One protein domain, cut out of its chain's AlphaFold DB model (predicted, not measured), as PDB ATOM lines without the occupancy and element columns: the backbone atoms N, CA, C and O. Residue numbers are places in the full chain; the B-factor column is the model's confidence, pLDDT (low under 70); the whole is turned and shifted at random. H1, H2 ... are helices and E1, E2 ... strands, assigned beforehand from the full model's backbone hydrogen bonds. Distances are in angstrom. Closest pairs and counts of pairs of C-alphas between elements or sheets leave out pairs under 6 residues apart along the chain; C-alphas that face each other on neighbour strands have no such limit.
ATOM      1  N   ASP A  42     167.893   8.363 135.667       93.94
ATOM      2  CA  ASP A  42     168.516   9.250 136.668       93.94
ATOM      3  C   ASP A  42     169.816   8.671 137.247       93.94
ATOM      4  O   ASP A  42     170.798   9.387 137.474       93.94
ATOM      5  N   GLY A  43     169.851   7.351 137.457       94.25
ATOM      6  CA  GLY A  43     171.058   6.653 137.889       94.25
ATOM      7  C   GLY A  43     172.159   6.707 136.832       94.25
ATOM      8  O   GLY A  43     173.328   6.878 137.178       94.25
ATOM      9  N   LEU A  44     171.792   6.603 135.552       95.38
ATOM     10  CA  LEU A  44     172.699   6.760 134.421       95.38
ATOM     11  C   LEU A  44     173.259   8.182 134.363       95.38
ATOM     12  O   LEU A  44     174.480   8.325 134.331       95.38
ATOM     13  N   ARG A  45     172.399   9.207 134.437       95.62
ATOM     14  CA  ARG A  45     172.814  10.619 134.475       95.62
ATOM     15  C   ARG A  45     173.830  10.862 135.591       95.62
ATOM     16  O   ARG A  45     174.900  11.396 135.338       95.62
ATOM     17  N   THR A  46     173.541  10.370 136.797       95.00
ATOM     18  CA  THR A  46     174.457  10.487 137.945       95.00
ATOM     19  C   THR A  46     175.810   9.817 137.678       95.00
ATOM     20  O   THR A  46     176.843  10.353 138.063       95.00
ATOM     21  N   CYS A  47     175.834   8.646 137.031       94.38
ATOM     22  CA  CYS A  47     177.093   7.953 136.731       94.38
ATOM     23  C   CYS A  47     177.918   8.691 135.677       94.38
ATOM     24  O   CYS A  47     179.128   8.804 135.840       94.38
ATOM     25  N   LEU A  48     177.271   9.183 134.621       94.69
ATOM     26  CA  LEU A  48     177.923   9.948 133.560       94.69
ATOM     27  C   LEU A  48     178.551  11.234 134.109       94.69
ATOM     28  O   LEU A  48     179.732  11.487 133.870       94.69
ATOM     29  N   ASP A  49     177.801  11.971 134.925       94.88
ATOM     30  CA  ASP A  49     178.274  13.198 135.565       94.88
ATOM     31  C   ASP A  49     179.396  12.919 136.577       94.88
ATOM     32  O   ASP A  49     180.473  13.502 136.506       94.88
ATOM     33  N   SER A  50     179.215  11.949 137.479       93.38
ATOM     34  CA  SER A  50     180.205  11.687 138.534       93.38
ATOM     35  C   SER A  50     181.513  11.086 138.017       93.38
ATOM     36  O   SER A  50     182.579  11.386 138.558       93.38
ATOM     37  N   ASP A  51     181.449  10.197 137.022       93.00
ATOM     38  CA  ASP A  51     182.630   9.461 136.567       93.00
ATOM     39  C   ASP A  51     183.349  10.139 135.390       93.00
ATOM     40  O   ASP A  51     184.568   9.988 135.269       93.00
ATOM     41  N   TRP A  52     182.623  10.878 134.543       92.12
ATOM     42  CA  TRP A  52     183.178  11.546 133.359       92.12
ATOM     43  C   TRP A  52     182.886  13.053 133.286       92.12
ATOM     44  O   TRP A  52     183.517  13.738 132.485       92.12
ATOM     45  N   GLY A  53     181.970  13.590 134.098       92.75
ATOM     46  CA  GLY A  53     181.497  14.975 133.973       92.75
ATOM     47  C   GLY A  53     180.584  15.192 132.765       92.75
ATOM     48  O   GLY A  53     180.491  16.309 132.261       92.75
ATOM     49  N   PHE A  54     179.969  14.125 132.247       93.19
ATOM     50  CA  PHE A  54     179.094  14.203 131.080       93.19
ATOM     51  C   PHE A  54     177.645  14.431 131.498       93.19
ATOM     52  O   PHE A  54     177.108  13.696 132.326       93.19
ATOM     53  N   ASP A  55     176.976  15.374 130.836       93.94
ATOM     54  CA  ASP A  55     175.517  15.403 130.832       93.94
ATOM     55  C   ASP A  55     174.985  14.304 129.900       93.94
ATOM     56  O   ASP A  55     175.585  14.011 128.865       93.94
ATOM     57  N   LEU A  56     173.845  13.704 130.241       92.94
ATOM     58  CA  LEU A  56     173.223  12.639 129.450       92.94
ATOM     59  C   LEU A  56     172.875  13.101 128.024       92.94
ATOM     60  O   LEU A  56     172.904  12.295 127.098       92.94
ATOM     61  N   GLU A  57     172.568  14.388 127.855       93.94
ATOM     62  CA  GLU A  57     172.233  15.007 126.564       93.94
ATOM     63  C   GLU A  57     173.473  15.463 125.775       93.94
ATOM     64  O   GLU A  57     173.353  15.912 124.635       93.94
ATOM     65  N   SER A  58     174.671  15.342 126.356       95.19
ATOM     66  CA  SER A  58     175.914  15.710 125.680       95.19
ATOM     67  C   SER A  58     176.264  14.741 124.547       95.19
ATOM     68  O   SER A  58     175.944  13.550 124.582       95.19
ATOM     69  N   GLU A  59     176.999  15.245 123.553       93.56
ATOM     70  CA  GLU A  59     177.519  14.435 122.448       93.56
ATOM     71  C   GLU A  59     178.389  13.280 122.963       93.56
ATOM     72  O   GLU A  59     178.185  12.138 122.566       93.56
ATOM     73  N   SER A  60     179.260  13.534 123.945       91.94
ATOM     74  CA  SER A  60     180.130  12.508 124.531       91.94
ATOM     75  C   SER A  60     179.354  11.380 125.222       91.94
ATOM     76  O   SER A  60     179.721  10.210 125.094       91.94
ATOM     77  N   ALA A  61     178.260  11.696 125.927       92.94
ATOM     78  CA  ALA A  61     177.386  10.671 126.496       92.94
ATOM     79  C   ALA A  61     176.678   9.868 125.397       92.94
ATOM     80  O   ALA A  61     176.616   8.638 125.478       92.94
ATOM     81  N   SER A  62     176.183  10.547 124.360       93.62
ATOM     82  CA  SER A  62     175.542   9.906 123.207       93.62
ATOM     83  C   SER A  62     176.493   8.944 122.488       93.62
ATOM     84  O   SER A  62     176.123   7.795 122.234       93.62
ATOM     85  N   GLU A  63     177.737   9.356 122.231       93.75
ATOM     86  CA  GLU A  63     178.775   8.528 121.606       93.75
ATOM     87  C   GLU A  63     179.093   7.281 122.435       93.75
ATOM     88  O   GLU A  63     179.058   6.165 121.908       93.75
ATOM     89  N   LEU A  64     179.322   7.443 123.745       93.44
ATOM     90  CA  LEU A  64     179.570   6.324 124.656       93.44
ATOM     91  C   LEU A  64     178.400   5.331 124.641       93.44
ATOM     92  O   LEU A  64     178.598   4.125 124.468       93.44
ATOM     93  N   LEU A  65     177.171   5.821 124.808       94.56
ATOM     94  CA  LEU A  65     175.980   4.971 124.822       94.56
ATOM     95  C   LEU A  65     175.757   4.291 123.468       94.56
ATOM     96  O   LEU A  65     175.365   3.121 123.429       94.56
ATOM     97  N   CYS A  66     176.049   4.978 122.362       94.12
ATOM     98  CA  CYS A  66     175.989   4.399 121.028       94.12
ATOM     99  C   CYS A  66     177.001   3.255 120.879       94.12
ATOM    100  O   CYS A  66     176.605   2.138 120.539       94.12
ATOM    101  N   ALA A  67     178.266   3.482 121.244       93.50
ATOM    102  CA  ALA A  67     179.329   2.481 121.160       93.50
ATOM    103  C   ALA A  67     179.024   1.219 121.988       93.50
ATOM    104  O   ALA A  67     179.317   0.096 121.552       93.50
ATOM    105  N   LEU A  68     178.415   1.380 123.169       94.88
ATOM    106  CA  LEU A  68     177.990   0.258 124.014       94.88
ATOM    107  C   LEU A  68     176.759  -0.466 123.460       94.88
ATOM    108  O   LEU A  68     176.669  -1.694 123.564       94.88
ATOM    109  N   ARG A  69     175.822   0.265 122.851       93.62
ATOM    110  CA  ARG A  69     174.624  -0.306 122.222       93.62
ATOM    111  C   ARG A  69     174.957  -1.096 120.963       93.62
ATOM    112  O   ARG A  69     174.418  -2.185 120.787       93.62
ATOM    113  N   GLU A  70     175.859  -0.604 120.118       92.88
ATOM    114  CA  GLU A  70     176.316  -1.319 118.917       92.88
ATOM    115  C   GLU A  70     176.923  -2.683 119.257       92.88
ATOM    116  O   GLU A  70     176.686  -3.675 118.567       92.88
ATOM    117  N   ARG A  71     177.640  -2.756 120.383       93.00
ATOM    118  CA  ARG A  71     178.205  -4.001 120.926       93.00
ATOM    119  C   ARG A  71     177.185  -4.855 121.678       93.00
ATOM    120  O   ARG A  71     177.505  -5.960 122.108       93.00
ATOM    121  N   ARG A  72     175.957  -4.355 121.843       93.75
ATOM    122  CA  ARG A  72     174.891  -4.936 122.672       93.75
ATOM    123  C   ARG A  72     175.303  -5.131 124.127       93.75
ATOM    124  O   ARG A  72     174.804  -6.037 124.781       93.75
ATOM    125  N   TRP A  73     176.208  -4.305 124.642       95.62
ATOM    126  CA  TRP A  73     176.685  -4.405 126.021       95.62
ATOM    127  C   TRP A  73     175.764  -3.684 126.989       95.62
ATOM    128  O   TRP A  73     175.516  -4.201 128.070       95.62
ATOM    129  N   PHE A  74     175.249  -2.515 126.606       95.94
ATOM    130  CA  PHE A  74     174.420  -1.674 127.464       95.94
ATOM    131  C   PHE A  74     173.318  -0.999 126.654       95.94
ATOM    132  O   PHE A  74     173.605  -0.294 125.690       95.94
ATOM    133  N   MET A  75     172.056  -1.254 127.001       94.88
ATOM    134  CA  MET A  75     170.903  -0.803 126.215       94.88
ATOM    135  C   MET A  75     169.716  -0.484 127.119       94.88
ATOM    136  O   MET A  75     169.545  -1.105 128.170       94.88
ATOM    137  N   GLN A  76     168.874   0.455 126.694       93.00
ATOM    138  CA  GLN A  76     167.597   0.707 127.352       93.00
ATOM    139  C   GLN A  76     166.650  -0.484 127.133       93.00
ATOM    140  O   GLN A  76     166.544  -1.035 126.035       93.00
ATOM    141  N   SER A  77     165.986  -0.905 128.204       88.12
ATOM    142  CA  SER A  77     164.958  -1.941 128.208       88.12
ATOM    143  C   SER A  77     163.671  -1.392 127.584       88.12
ATOM    144  O   SER A  77     163.341  -0.231 127.784       88.12
ATOM    145  N   GLN A  78     162.913  -2.223 126.866       79.75
ATOM    146  CA  GLN A  78     161.658  -1.788 126.225       79.75
ATOM    147  C   GLN A  78     160.507  -1.589 127.228       79.75
ATOM    148  O   GLN A  78     159.665  -0.724 127.028       79.75
ATOM    149  N   ASP A  79     160.494  -2.360 128.319       68.62
ATOM    150  CA  ASP A  79     159.388  -2.370 129.292       68.62
ATOM    151  C   ASP A  79     159.509  -1.341 130.427       68.62
ATOM    152  O   ASP A  79     158.578  -1.163 131.210       68.62
ATOM    153  N   ALA A  80     160.669  -0.700 130.585       70.50
ATOM    154  CA  ALA A  80     160.929   0.203 131.702       70.50
ATOM    155  C   ALA A  80     162.027   1.198 131.339       70.50
ATOM    156  O   ALA A  80     162.916   0.865 130.557       70.50
ATOM    157  N   ASP A  81     162.013   2.370 131.979       86.38
ATOM    158  CA  ASP A  81     163.073   3.382 131.893       86.38
ATOM    159  C   ASP A  81     164.350   2.931 132.636       86.38
ATOM    160  O   ASP A  81     164.815   3.519 133.615       86.38
ATOM    161  N   LEU A  82     164.859   1.777 132.215       93.06
ATOM    162  CA  LEU A  82     165.959   1.043 132.805       93.06
ATOM    163  C   LEU A  82     166.948   0.680 131.714       93.06
ATOM    164  O   LEU A  82     166.593   0.115 130.685       93.06
ATOM    165  N   TRP A  83     168.213   0.903 132.002       95.19
ATOM    166  CA  TRP A  83     169.343   0.530 131.184       95.19
ATOM    167  C   TRP A  83     169.970  -0.745 131.724       95.19
ATOM    168  O   TRP A  83     170.286  -0.852 132.912       95.19
ATOM    169  N   LYS A  84     170.138  -1.740 130.859       95.81
ATOM    170  CA  LYS A  84     170.613  -3.066 131.244       95.81
ATOM    171  C   LYS A  84     171.931  -3.383 130.580       95.81
ATOM    172  O   LYS A  84     172.141  -3.092 129.406       95.81
ATOM    173  N   THR A  85     172.806  -4.011 131.357       96.12
ATOM    174  CA  THR A  85     174.018  -4.640 130.846       96.12
ATOM    175  C   THR A  85     173.717  -6.069 130.439       96.12
ATOM    176  O   THR A  85     173.162  -6.835 131.229       96.12
TER     177      THR A  85
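AT A GLANCE: This is residues 42 to 85 of the 89 residues of an uncharacterized protein of Synechococcus sp. A18-25c (UniProt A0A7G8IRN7). What shape do these atoms make? Two helices and a small two-stranded hairpin make three sides round a loosely filled middle: the hairpin of E1 and E2 stands by the later part of H2, and H1 comes near both H2 and E2. What is it built of? The printed part has 44 residues, with two named helices and two named strands in the order H1, H2, E1, E2; the sheet is E1 - E2, antiparallel, and the class is mixed, helices and strands. How large is it? It is compact, with a radius of gyration of the C-alphas of 10.3 A and spans of 27 by 20 by 15 A.

HOW THE PARTS SIT: How do the strands pair? E1, residues 74 to 76, and E2, residues 82 to 85, form an antiparallel hairpin at 158 degrees; N 75 and O 84 are 3.0 A apart and N 84 and O 75 2.8 A, both within hydrogen-bond range. What comes near the hairpin? The closest C-alphas of H2, residues 59 to 70, and E1 are those of Leu 68 and Phe 74, 5.3 A apart. Those of H1, residues 42 to 52, and E2 are of Leu 44 and Trp 83, 7.8 A apart, while H1 and E1 are apart, as are H2 and E2. How do the helices stand? H1 and H2 are close but not clearly touching, with the closest C-alphas, of Leu 48 and Ala 61, 7.1 A apart; they run opposite ways at a steep tilt of 69.9 degrees, only just short of about perpendicular. In both, every O i to N i+4 pair is within hydrogen-bond range.

IN THESE COORDINATES: Where are the strands? E1 measures 7.2 A from first to last C-alpha and E2 10.1 A, ending at C-alpha 85, (174.018, -4.640, 130.846). Where are the helices? H2 measures 16.2 A from C-alpha 59 at (177.519, 14.435, 122.448), and H1 15.2 A from C-alpha 42 at (168.516, 9.250, 136.668).

THE WHOLE: What are its limits? The C-alphas farthest apart are those of Gly 53 and Asp 79, 28.5 A. Is it continuous? The printed part has no cut; the links H2 to E1 and E1 to E2 are tight, and H1 to H2 is short. Where is confidence low? Residue 79 is under 70, and the mean pLDDT of the printed part is 92.3.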